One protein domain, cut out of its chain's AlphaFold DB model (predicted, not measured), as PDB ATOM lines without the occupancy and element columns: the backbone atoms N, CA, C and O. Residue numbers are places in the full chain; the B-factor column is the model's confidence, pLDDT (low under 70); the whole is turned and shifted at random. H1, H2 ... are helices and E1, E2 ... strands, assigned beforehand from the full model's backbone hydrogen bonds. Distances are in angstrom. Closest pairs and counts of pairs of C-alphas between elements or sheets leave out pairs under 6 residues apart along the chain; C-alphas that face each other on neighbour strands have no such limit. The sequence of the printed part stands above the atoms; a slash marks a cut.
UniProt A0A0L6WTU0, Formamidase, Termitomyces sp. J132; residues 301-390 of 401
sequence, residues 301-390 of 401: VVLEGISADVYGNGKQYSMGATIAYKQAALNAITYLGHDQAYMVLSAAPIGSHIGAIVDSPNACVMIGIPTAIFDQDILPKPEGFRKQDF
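This is residues 301 to 390 of the 401 residues of the protein "Formamidase" of Termitomyces sp. J132 (UniProt A0A0L6WTU0). A small three-stranded sheet has one long helix, H1, lying slantwise over one of its faces, while the short helix H2 makes a corner with the last turns of H1. A loop, residues 307 to 320, leads from the sheet to H1, and a tail without named elements, residues 371 to 390, follows the sheet's last strand. The printed part has 90 residues, with two named helices and three named strands in the order E1, H1, H2, E2, E3; the sheet runs E1, E3, E2, all antiparallel. The class is mixed, helices and strands, with 42 residues in named elements, under half; the whole is compact, with a radius of gyration of the C-alphas of 13.9 A, and spans 39 by 26 by 25 A, only just elongated.

E1, residues 301 to 306, begins at C-alpha 301 (222.284, 110.955, 296.830) and is 17.0 A long. E3, residues 364 to 370, is 19.6 A long and ends at C-alpha 370 (220.463, 105.055, 294.596). E2, residues 351 to 356, is 15.5 A long. H1, residues 321 to 336, is 22.5 A long, and H2, residues 341 to 347, 9.9 A.

E1 and E3 are antiparallel at 160 degrees, with N 303 and O 367 2.9 A apart, within hydrogen-bond range. E2 and E3 form a hairpin, antiparallel at 155 degrees, with N 366 and O 353 at 2.8 A. H1 is on the sheet in two layers, a helix on one face, at a height over the sheet of 6.4 A. It lies over E1 and, only just, with 3 C-alphas, over E3; it runs slantwise to the strands, at 40 degrees to E1 on the local plane. Its closest C-alphas to E1 are those of Ala 328 and Gly 305, 3.9 A apart. H1, with residues 332 to 333 alone, and H2 only just touch, only at the corner, with 3 pairs of C-alphas within 8 A, the closest Ile 333 and Ala 341 at 5.4 A; the tilt is steep, 61 degrees, opposite ways. H2 only grazes the sheet, with residues 344 to 345. E1, H1, H2 and E2 form a split strand-helix-strand unit, two strands running the same way with E3 between them; its crossover is right-handed. In H1 and H2 every O i to N i+4 pair is within hydrogen-bond range.

The two C-alphas farthest apart, those of Val 358 and Asp 389, are 41.8 A apart. The printed part has no cut, and the link from E1 to H1 is long, 14 residues. Mean pLDDT of the printed part is 86.7; residues 338 to 339 and 386 to 390 are under 70.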
ATOM      1  N   VAL A 301     222.462 109.514 296.638       90.62
ATOM      2  CA  VAL A 301     222.284 110.955 296.830       90.62
ATOM      3  C   VAL A 301     221.175 111.131 297.857       90.62
ATOM      4  O   VAL A 301     220.050 110.700 297.622       90.62
ATOM      5  N   VAL A 302     221.492 111.734 299.002       93.06
ATOM      6  CA  VAL A 302     220.538 111.913 300.103       93.06
ATOM      7  C   VAL A 302     220.003 113.340 300.096       93.06
ATOM      8  O   VAL A 302     220.776 114.296 300.140       93.06
ATOM      9  N   LEU A 303     218.681 113.470 300.029       93.94
ATOM     10  CA  LEU A 303     217.967 114.739 300.001       93.94
ATOM     11  C   LEU A 303     217.155 114.874 301.284       93.94
ATOM     12  O   LEU A 303     216.404 113.973 301.653       93.94
ATOM     13  N   GLU A 304     217.305 116.004 301.959       94.44
ATOM     14  CA  GLU A 304     216.647 116.286 303.231       94.44
ATOM     15  C   GLU A 304     215.367 117.097 303.029       94.44
ATOM     16  O   GLU A 304     215.269 117.910 302.115       94.44
ATOM     17  N   GLY A 305     214.392 116.910 303.909       93.88
ATOM     18  CA  GLY A 305     213.234 117.772 304.060       93.88
ATOM     19  C   GLY A 305     212.944 118.061 305.527       93.88
ATOM     20  O   GLY A 305     213.197 117.237 306.407       93.88
ATOM     21  N   ILE A 306     212.379 119.243 305.773       94.75
ATOM     22  CA  ILE A 306     212.044 119.750 307.106       94.75
ATOM     23  C   ILE A 306     210.546 120.035 307.226       94.75
ATOM     24  O   ILE A 306     209.843 120.158 306.224       94.75
ATOM     25  N   SER A 307     210.034 120.187 308.450       93.31
ATOM     26  CA  SER A 307     208.623 120.526 308.714       93.31
ATOM     27  C   SER A 307     208.236 121.978 308.370       93.31
ATOM     28  O   SER A 307     207.463 122.604 309.091       93.31
ATOM     29  N   ALA A 308     208.733 122.516 307.259       91.25
ATOM     30  CA  ALA A 308     208.365 123.821 306.724       91.25
ATOM     31  C   ALA A 308     207.968 123.678 305.251       91.25
ATOM     32  O   ALA A 308     208.608 122.939 304.514       91.25
ATOM     33  N   ASP A 309     206.923 124.375 304.811       87.50
ATOM     34  CA  ASP A 309     206.506 124.361 303.406       87.50
ATOM     35  C   ASP A 309     207.381 125.300 302.560       87.50
ATOM     36  O   ASP A 309     206.981 126.418 302.236       87.50
ATOM     37  N   VAL A 310     208.608 124.866 302.254       85.12
ATOM     38  CA  VAL A 310     209.634 125.684 301.581       85.12
ATOM     39  C   VAL A 310     209.264 125.979 300.125       85.12
ATOM     40  O   VAL A 310     209.557 127.064 299.628       85.12
ATOM     41  N   TYR A 311     208.598 125.040 299.451       80.31
ATOM     42  CA  TYR A 311     208.173 125.190 298.054       80.31
ATOM     43  C   TYR A 311     206.840 125.928 297.879       80.31
ATOM     44  O   TYR A 311     206.558 126.415 296.785       80.31
ATOM     45  N   GLY A 312     206.009 125.993 298.921       83.06
ATOM     46  CA  GLY A 312     204.711 126.656 298.889       83.06
ATOM     47  C   GLY A 312     204.721 128.009 299.593       83.06
ATOM     48  O   GLY A 312     205.291 128.985 299.115       83.06
ATOM     49  N   ASN A 313     204.007 128.097 300.714       83.31
ATOM     50  CA  ASN A 313     203.722 129.373 301.385       83.31
ATOM     51  C   ASN A 313     204.734 129.765 302.479       83.31
ATOM     52  O   ASN A 313     204.535 130.780 303.150       83.31
ATOM     53  N   GLY A 314     205.781 128.969 302.704       88.12
ATOM     54  CA  GLY A 314     206.776 129.197 303.754       88.12
ATOM     55  C   GLY A 314     206.278 128.913 305.175       88.12
ATOM     56  O   GLY A 314     206.942 129.281 306.143       88.12
ATOM     57  N   LYS A 315     205.104 128.292 305.346       92.88
ATOM     58  CA  LYS A 315     204.525 128.029 306.667       92.88
ATOM     59  C   LYS A 315     205.359 127.010 307.440       92.88
ATOM     60  O   LYS A 315     205.629 125.910 306.960       92.88
ATOM     61  N   GLN A 316     205.671 127.358 308.683       92.56
ATOM     62  CA  GLN A 316     206.282 126.459 309.654       92.56
ATOM     63  C   GLN A 316     205.226 125.543 310.287       92.56
ATOM     64  O   GLN A 316     204.163 126.002 310.718       92.56
ATOM     65  N   TYR A 317     205.542 124.256 310.394       91.88
ATOM     66  CA  TYR A 317     204.758 123.258 311.118       91.88
ATOM     67  C   TYR A 317     205.552 122.757 312.327       91.88
ATOM     68  O   TYR A 317     206.778 122.825 312.345       91.88
ATOM     69  N   SER A 318     204.847 122.263 313.344       92.19
ATOM     70  CA  SER A 318     205.469 121.677 314.533       92.19
ATOM     71  C   SER A 318     205.608 120.169 314.348       92.19
ATOM     72  O   SER A 318     204.594 119.475 314.277       92.19
ATOM     73  N   MET A 319     206.845 119.677 314.235       90.19
ATOM     74  CA  MET A 319     207.200 118.248 314.218       90.19
ATOM     75  C   MET A 319     206.430 117.404 313.188       90.19
ATOM     76  O   MET A 319     206.142 116.225 313.395       90.19
ATOM     77  N   GLY A 320     206.087 118.008 312.050       91.88
ATOM     78  CA  GLY A 320     205.336 117.359 310.982       91.88
ATOM     79  C   GLY A 320     206.228 116.492 310.098       91.88
ATOM     80  O   GLY A 320     206.722 116.979 309.080       91.88
ATOM     81  N   ALA A 321     206.394 115.210 310.438       91.75
ATOM     82  CA  ALA A 321     207.173 114.256 309.637       91.75
ATOM     83  C   ALA A 321     206.596 114.053 308.224       91.75
ATOM     84  O   ALA A 321     207.347 113.951 307.264       91.75
ATOM     85  N   THR A 322     205.269 114.082 308.063       90.44
ATOM     86  CA  THR A 322     204.626 114.030 306.737       90.44
ATOM     87  C   THR A 322     205.001 115.236 305.876       90.44
ATOM     88  O   THR A 322     205.249 115.086 304.684       90.44
ATOM     89  N   ILE A 323     205.074 116.433 306.472       90.69
ATOM     90  CA  ILE A 323     205.497 117.646 305.759       90.69
ATOM     91  C   ILE A 323     206.980 117.545 305.404       90.69
ATOM     92  O   ILE A 323     207.337 117.779 304.257       90.69
ATOM     93  N   ALA A 324     207.820 117.111 306.345       93.31
ATOM     94  CA  ALA A 324     209.243 116.891 306.104       93.31
ATOM     95  C   ALA A 324     209.496 115.882 304.974       93.31
ATOM     96  O   ALA A 324     210.252 116.177 304.052       93.31
ATOM     97  N   TYR A 325     208.790 114.747 304.975       93.62
ATOM     98  CA  TYR A 325     208.843 113.766 303.893       93.62
ATOM     99  C   TYR A 325     208.423 114.397 302.557       93.62
ATOM    100  O   TYR A 325     209.113 114.231 301.553       93.62
ATOM    101  N   LYS A 326     207.340 115.194 302.547       91.25
ATOM    102  CA  LYS A 326     206.911 115.909 301.338       91.25
ATOM    103  C   LYS A 326     208.001 116.843 300.795       91.25
ATOM    104  O   LYS A 326     208.232 116.883 299.591       91.25
ATOM    105  N   GLN A 327     208.696 117.577 301.660       92.06
ATOM    106  CA  GLN A 327     209.776 118.469 301.228       92.06
ATOM    107  C   GLN A 327     210.992 117.694 300.701       92.06
ATOM    108  O   GLN A 327     211.550 118.078 299.676       92.06
ATOM    109  N   ALA A 328     211.370 116.583 301.342       93.88
ATOM    110  CA  ALA A 328     212.470 115.729 300.883       93.88
ATOM    111  C   ALA A 328     212.187 115.169 299.481       93.88
ATOM    112  O   ALA A 328     213.039 115.186 298.594       93.88
ATOM    113  N   ALA A 329     210.945 114.745 299.262       92.00
ATOM    114  CA  ALA A 329     210.442 114.283 297.981       92.00
ATOM    115  C   ALA A 329     210.442 115.369 296.900       92.00
ATOM    116  O   ALA A 329     210.883 115.114 295.782       92.00
ATOM    117  N   LEU A 330     210.002 116.589 297.217       90.50
ATOM    118  CA  LEU A 330     210.071 117.719 296.284       90.50
ATOM    119  C   LEU A 330     211.517 118.081 295.934       90.50
ATOM    120  O   LEU A 330     211.812 118.342 294.769       90.50
ATOM    121  N   ASN A 331     212.428 118.029 296.909       91.81
ATOM    122  CA  ASN A 331     213.862 118.192 296.675       91.81
ATOM    123  C   ASN A 331     214.398 117.108 295.727       91.81
ATOM    124  O   ASN A 331     215.107 117.435 294.780       91.81
ATOM    125  N   ALA A 332     214.017 115.844 295.924       91.12
ATOM    126  CA  ALA A 332     214.397 114.731 295.054       91.12
ATOM    127  C   ALA A 332     213.854 114.879 293.619       91.12
ATOM    128  O   ALA A 332     214.597 114.698 292.654       91.12
ATOM    129  N   ILE A 333     212.585 115.266 293.461       88.00
ATOM    130  CA  ILE A 333     211.969 115.518 292.147       88.00
ATOM    131  C   ILE A 333     212.665 116.689 291.445       88.00
ATOM    132  O   ILE A 333     213.015 116.586 290.271       88.00
ATOM    133  N   THR A 334     212.920 117.779 292.173       86.25
ATOM    134  CA  THR A 334     213.613 118.965 291.648       86.25
ATOM    135  C   THR A 334     215.046 118.636 291.236       86.25
ATOM    136  O   THR A 334     215.501 119.090 290.190       86.25
ATOM    137  N   TYR A 335     215.743 117.815 292.025       87.62
ATOM    138  CA  TYR A 335     217.103 117.361 291.744       87.62
ATOM    139  C   TYR A 335     217.190 116.541 290.453       87.62
ATOM    140  O   TYR A 335     218.066 116.780 289.626       87.62
ATOM    141  N   LEU A 336     216.254 115.607 290.258       84.56
ATOM    142  CA  LEU A 336     216.158 114.810 289.032       84.56
ATOM    143  C   LEU A 336     215.619 115.628 287.842       84.56
ATOM    144  O   LEU A 336     215.814 115.242 286.692       84.56
ATOM    145  N   GLY A 337     214.976 116.769 288.107       73.00
ATOM    146  CA  GLY A 337     214.606 117.768 287.106       73.00
ATOM    147  C   GLY A 337     213.513 117.332 286.130       73.00
ATOM    148  O   GLY A 337     213.440 117.892 285.036       73.00
ATOM    149  N   HIS A 338     212.689 116.338 286.487       67.50
ATOM    150  CA  HIS A 338     211.707 115.750 285.573       67.50
ATOM    151  C   HIS A 338     210.393 115.367 286.264       67.50
ATOM    152  O   HIS A 338     210.396 114.715 287.305       67.50
ATOM    153  N   ASP A 339     209.260 115.640 285.609       63.03
ATOM    154  CA  ASP A 339     207.909 115.319 286.105       63.03
ATOM    155  C   ASP A 339     207.680 113.818 286.388       63.03
ATOM    156  O   ASP A 339     206.813 113.449 287.176       63.03
ATOM    157  N   GLN A 340     208.471 112.928 285.778       73.69
ATOM    158  CA  GLN A 340     208.346 111.476 285.959       73.69
ATOM    159  C   GLN A 340     209.294 110.934 287.029       73.69
ATOM    160  O   GLN A 340     209.185 109.762 287.389       73.69
ATOM    161  N   ALA A 341     210.168 111.779 287.592       84.00
ATOM    162  CA  ALA A 341     210.939 111.439 288.783       84.00
ATOM    163  C   ALA A 341     210.005 110.938 289.887       84.00
ATOM    164  O   ALA A 341     210.311 109.956 290.547       84.00
ATOM    165  N   TYR A 342     208.813 111.524 289.997       85.31
ATOM    166  CA  TYR A 342     207.776 111.087 290.923       85.31
ATOM    167  C   TYR A 342     207.399 109.599 290.784       85.31
ATOM    168  O   TYR A 342     207.244 108.909 291.789       85.31
ATOM    169  N   MET A 343     207.323 109.077 289.554       87.81
ATOM    170  CA  MET A 343     207.039 107.660 289.302       87.81
ATOM    171  C   MET A 343     208.229 106.770 289.667       87.81
ATOM    172  O   MET A 343     208.034 105.689 290.214       87.81
ATOM    173  N   VAL A 344     209.460 107.223 289.401       90.06
ATOM    174  CA  VAL A 344     210.678 106.500 289.803       90.06
ATOM    175  C   VAL A 344     210.791 106.442 291.319       90.06
ATOM    176  O   VAL A 344     211.024 105.365 291.854       90.06
ATOM    177  N   LEU A 345     210.577 107.570 292.005       90.50
ATOM    178  CA  LEU A 345     210.639 107.647 293.464       90.50
ATOM    179  C   LEU A 345     209.633 106.717 294.140       90.50
ATOM    180  O   LEU A 345     209.903 106.221 295.226       90.50
ATOM    181  N   SER A 346     208.497 106.470 293.486       89.25
ATOM    182  CA  SER A 346     207.482 105.560 293.995       89.25
ATOM    183  C   SER A 346     207.731 104.090 293.638       89.25
ATOM    184  O   SER A 346     207.345 103.224 294.415       89.25
ATOM    185  N   ALA A 347     208.356 103.786 292.495       90.75
ATOM    186  CA  ALA A 347     208.505 102.417 291.984       90.75
ATOM    187  C   ALA A 347     209.857 101.765 292.325       90.75
ATOM    188  O   ALA A 347     209.929 100.567 292.617       90.75
ATOM    189  N   ALA A 348     210.943 102.533 292.243       90.50
ATOM    190  CA  ALA A 348     212.289 102.055 292.530       90.50
ATOM    191  C   ALA A 348     212.483 101.873 294.046       90.50
ATOM    192  O   ALA A 348     211.835 102.584 294.813       90.50
ATOM    193  N   PRO A 349     213.381 100.970 294.489       88.81
ATOM    194  CA  PRO A 349     213.651 100.688 295.903       88.81
ATOM    195  C   PRO A 349     214.421 101.840 296.569       88.81
ATOM    196  O   PRO A 349     215.601 101.734 296.908       88.81
ATOM    197  N   ILE A 350     213.752 102.980 296.688       89.31
ATOM    198  CA  ILE A 350     214.262 104.214 297.272       89.31
ATOM    199  C   ILE A 350     213.874 104.230 298.742       89.31
ATOM    200  O   ILE A 350     212.695 104.161 299.088       89.31
ATOM    201  N   GLY A 351     214.890 104.324 299.595       88.38
ATOM    202  CA  GLY A 351     214.717 104.387 301.037       88.38
ATOM    203  C   GLY A 351     214.448 105.809 301.514       88.38
ATOM    204  O   GLY A 351     215.030 106.778 301.012       88.38
ATOM    205  N   SER A 352     213.605 105.922 302.532       90.12
ATOM    206  CA  SER A 352     213.422 107.145 303.297       90.12
ATOM    207  C   SER A 352     213.663 106.894 304.780       90.12
ATOM    208  O   SER A 352     213.320 105.849 305.330       90.12
ATOM    209  N   HIS A 353     214.255 107.872 305.452       90.50
ATOM    210  CA  HIS A 353     214.588 107.770 306.861       90.50
ATOM    211  C   HIS A 353     214.065 108.980 307.611       90.50
ATOM    212  O   HIS A 353     214.324 110.124 307.240       90.50
ATOM    213  N   ILE A 354     213.361 108.726 308.710       91.06
ATOM    214  CA  ILE A 354     213.115 109.753 309.714       91.06
ATOM    215  C   ILE A 354     214.438 109.955 310.459       91.06
ATOM    216  O   ILE A 354     214.819 109.121 311.277       91.06
ATOM    217  N   GLY A 355     215.151 111.035 310.137       88.94
ATOM    218  CA  GLY A 355     216.448 111.347 310.735       88.94
ATOM    219  C   GLY A 355     216.306 111.876 312.160       88.94
ATOM    220  O   GLY A 355     216.985 111.408 313.069       88.94
ATOM    221  N   ALA A 356     215.380 112.815 312.368       88.94
ATOM    222  CA  ALA A 356     215.109 113.389 313.681       88.94
ATOM    223  C   ALA A 356     213.639 113.804 313.825       88.94
ATOM    224  O   ALA A 356     213.050 114.387 312.919       88.94
ATOM    225  N   ILE A 357     213.052 113.529 314.992       92.38
ATOM    226  CA  ILE A 357     211.693 113.961 315.382       92.38
ATOM    227  C   ILE A 357     211.680 114.568 316.784       92.38
ATOM    228  O   ILE A 357     210.696 114.464 317.512       92.38
ATOM    229  N   VAL A 358     212.780 115.211 317.169       90.88
ATOM    230  CA  VAL A 358     212.923 115.842 318.490       90.88
ATOM    231  C   VAL A 358     213.362 117.305 318.414       90.88
ATOM    232  O   VAL A 358     213.049 118.081 319.317       90.88
ATOM    233  N   ASP A 359     214.009 117.707 317.319       89.94
ATOM    234  CA  ASP A 359     214.613 119.031 317.160       89.94
ATOM    235  C   ASP A 359     213.578 120.085 316.757       89.94
ATOM    236  O   ASP A 359     213.436 120.485 315.602       89.94
ATOM    237  N   SER A 360     212.818 120.542 317.751       90.56
ATOM    238  CA  SER A 360     211.763 121.534 317.551       90.56
ATOM    239  C   SER A 360     212.280 122.803 316.847       90.56
ATOM    240  O   SER A 360     213.297 123.359 317.264       90.56
ATOM    241  N   PRO A 361     211.562 123.318 315.826       91.19
ATOM    242  CA  PRO A 361     210.226 122.900 315.383       91.19
ATOM    243  C   PRO A 361     210.210 121.821 314.282       91.19
ATOM    244  O   PRO A 361     209.126 121.414 313.861       91.19
ATOM    245  N   ASN A 362     211.367 121.390 313.776       93.50
ATOM    246  CA  ASN A 362     211.468 120.613 312.546       93.50
ATOM    247  C   ASN A 362     211.658 119.119 312.817       93.50
ATOM    248  O   ASN A 362     212.659 118.694 313.383       93.50
ATOM    249  N   ALA A 363     210.741 118.300 312.300       94.81
ATOM    250  CA  ALA A 363     211.108 116.932 311.963       94.81
ATOM    251  C   ALA A 363     211.996 116.955 310.709       94.81
ATOM    252  O   ALA A 363     211.776 117.767 309.809       94.81
ATOM    253  N   CYS A 364     212.966 116.052 310.659       93.69
ATOM    254  CA  CYS A 364     213.882 115.850 309.548       93.69
ATOM    255  C   CYS A 364     213.607 114.479 308.925       93.69
ATOM    256  O   CYS A 364     213.637 113.453 309.616       93.69
ATOM    257  N   VAL A 365     213.334 114.467 307.624       95.56
ATOM    258  CA  VAL A 365     213.180 113.247 306.829       95.56
ATOM    259  C   VAL A 365     214.137 113.313 305.652       95.56
ATOM    260  O   VAL A 365     214.289 114.356 305.025       95.56
ATOM    261  N   MET A 366     214.777 112.194 305.353       93.88
ATOM    262  CA  MET A 366     215.749 112.060 304.279       93.88
ATOM    263  C   MET A 366     215.251 111.040 303.260       93.88
ATOM    264  O   MET A 366     214.695 110.017 303.652       93.88
ATOM    265  N   ILE A 367     215.471 111.294 301.973       93.88
ATOM    266  CA  ILE A 367     215.247 110.342 300.878       93.88
ATOM    267  C   ILE A 367     216.591 110.065 300.212       93.88
ATOM    268  O   ILE A 367     217.264 110.995 299.769       93.88
ATOM    269  N   GLY A 368     216.986 108.795 300.158       92.50
ATOM    270  CA  GLY A 368     218.236 108.351 299.545       92.50
ATOM    271  C   GLY A 368     217.992 107.771 298.160       92.50
ATOM    272  O   GLY A 368     217.474 106.667 298.045       92.50
ATOM    273  N   ILE A 369     218.389 108.491 297.110       91.19
ATOM    274  CA  ILE A 369     218.286 108.046 295.717       91.19
ATOM    275  C   ILE A 369     219.518 107.196 295.372       91.19
ATOM    276  O   ILE A 369     220.623 107.745 295.323       91.19
ATOM    277  N   PRO A 370     219.372 105.890 295.091       90.94
ATOM    278  CA  PRO A 370     220.463 105.055 294.596       90.94
ATOM    279  C   PRO A 370     221.060 105.607 293.301       90.94
ATOM    280  O   PRO A 370     220.336 105.827 292.336       90.94
ATOM    281  N   THR A 371     222.378 105.780 293.220       89.06
ATOM    282  CA  THR A 371     222.999 106.211 291.952       89.06
ATOM    283  C   THR A 371     223.045 105.083 290.924       89.06
ATOM    284  O   THR A 371     222.941 105.329 289.730       89.06
ATOM    285  N   ALA A 372     223.151 103.834 291.387       88.44
ATOM    286  CA  ALA A 372     223.340 102.657 290.540       88.44
ATOM    287  C   ALA A 372     222.109 102.251 289.711       88.44
ATOM    288  O   ALA A 372     222.233 101.389 288.846       88.44
ATOM    289  N   ILE A 373     220.933 102.833 289.976       90.06
ATOM    290  CA  ILE A 373     219.721 102.539 289.194       90.06
ATOM    291  C   ILE A 373     219.659 103.343 287.893       90.06
ATOM    292  O   ILE A 373     218.814 103.063 287.047       90.06
ATOM    293  N   PHE A 374     220.528 104.346 287.752       89.38
ATOM    294  CA  PHE A 374     220.638 105.181 286.568       89.38
ATOM    295  C   PHE A 374     221.831 104.726 285.726       89.38
ATOM    296  O   PHE A 374     222.895 104.402 286.252       89.38
ATOM    297  N   ASP A 375     221.678 104.746 284.405       86.69
ATOM    298  CA  ASP A 375     222.793 104.554 283.471       86.69
ATOM    299  C   ASP A 375     223.718 105.784 283.383       86.69
ATOM    300  O   ASP A 375     224.804 105.716 282.801       86.69
ATOM    301  N   GLN A 376     223.307 106.902 283.989       81.62
ATOM    302  CA  GLN A 376     224.061 108.146 284.049       81.62
ATOM    303  C   GLN A 376     224.521 108.483 285.463       81.62
ATOM    304  O   GLN A 376     223.883 108.169 286.465       81.62
ATOM    305  N   ASP A 377     225.624 109.222 285.519       83.19
ATOM    306  CA  ASP A 377     226.124 109.788 286.759       83.19
ATOM    307  C   ASP A 377     225.291 111.010 287.167       83.19
ATOM    308  O   ASP A 377     225.438 112.100 286.602       83.19
ATOM    309  N   ILE A 378     224.433 110.792 288.161       85.75
ATOM    310  CA  ILE A 378     223.567 111.807 288.756       85.75
ATOM    311  C   ILE A 378     224.251 112.606 289.869       85.75
ATOM    312  O   ILE A 378     223.581 113.412 290.497       85.75
ATOM    313  N   LEU A 379     225.540 112.396 290.168       87.50
ATOM    314  CA  LEU A 379     226.201 113.106 291.265       87.50
ATOM    315  C   LEU A 379     226.370 114.605 290.965       87.50
ATOM    316  O   LEU A 379     226.564 114.991 289.807       87.50
ATOM    317  N   PRO A 380     226.372 115.468 292.001       83.62
ATOM    318  CA  PRO A 380     226.647 116.888 291.826       83.62
ATOM    319  C   PRO A 380     228.045 117.114 291.239       83.62
ATOM    320  O   PRO A 380     229.030 116.554 291.721       83.62
ATOM    321  N   LYS A 381     228.133 117.982 290.229       82.12
ATOM    322  CA  LYS A 381     229.388 118.367 289.566       82.12
ATOM    323  C   LYS A 381     229.559 119.887 289.580       82.12
ATOM    324  O   LYS A 381     228.543 120.586 289.522       82.12
ATOM    325  N   PRO A 382     230.798 120.417 289.621       83.50
ATOM    326  CA  PRO A 382     231.044 121.862 289.568       83.50
ATOM    327  C   PRO A 382     230.426 122.541 288.340       83.50
ATOM    328  O   PRO A 382     230.017 123.695 288.411       83.50
ATOM    329  N   GLU A 383     230.323 121.819 287.224       80.81
ATOM    330  CA  GLU A 383     229.754 122.315 285.967       80.81
ATOM    331  C   GLU A 383     228.213 122.314 285.957       80.81
ATOM    332  O   GLU A 383     227.602 122.775 284.991       80.81
ATOM    333  N   GLY A 384     227.578 121.805 287.019       73.06
ATOM    334  CA  GLY A 384     226.133 121.620 287.121       73.06
ATOM    335  C   GLY A 384     225.610 120.394 286.362       73.06
ATOM    336  O   GLY A 384     226.356 119.639 285.734       73.06
ATOM    337  N   PHE A 385     224.293 120.177 286.430       71.00
ATOM    338  CA  PHE A 385     223.639 119.073 285.724       71.00
ATOM    339  C   PHE A 385     223.512 119.376 284.231       71.00
ATOM    340  O   PHE A 385     223.027 120.437 283.827       71.00
ATOM    341  N   ARG A 386     223.900 118.416 283.385       65.88
ATOM    342  CA  ARG A 386     223.618 118.493 281.949       65.88
ATOM    343  C   ARG A 386     222.144 118.166 281.726       65.88
ATOM    344  O   ARG A 386     221.736 117.035 281.961       65.88
ATOM    345  N   LYS A 387     221.358 119.125 281.225       60.50
ATOM    346  CA  LYS A 387     220.007 118.839 280.720       60.50
ATOM    347  C   LYS A 387     220.119 117.914 279.507       60.50
ATOM    348  O   LYS A 387     220.686 118.310 278.490       60.50
ATOM    349  N   GLN A 388     219.589 116.703 279.621       57.69
ATOM    350  CA  GLN A 388     219.410 115.778 278.506       57.69
ATOM    351  C   GLN A 388     217.927 115.451 278.365       57.69
ATOM    352  O   GLN A 388     217.209 115.370 279.358       57.69
ATOM    353  N   ASP A 389     217.478 115.294 277.123       59.38
ATOM    354  CA  ASP A 389     216.165 114.733 276.826       59.38
ATOM    355  C   ASP A 389     216.289 113.210 276.838       59.38
ATOM    356  O   ASP A 389     216.970 112.616 275.998       59.38
ATOM    357  N   PHE A 390     215.658 112.583 277.822       57.34
ATOM    358  CA  PHE A 390     215.716 111.142 278.008       57.34
ATOM    359  C   PHE A 390     214.634 110.396 277.202       57.34
ATOM    360  O   PHE A 390     214.559 109.168 277.265       57.34
TER     361      PHE A 390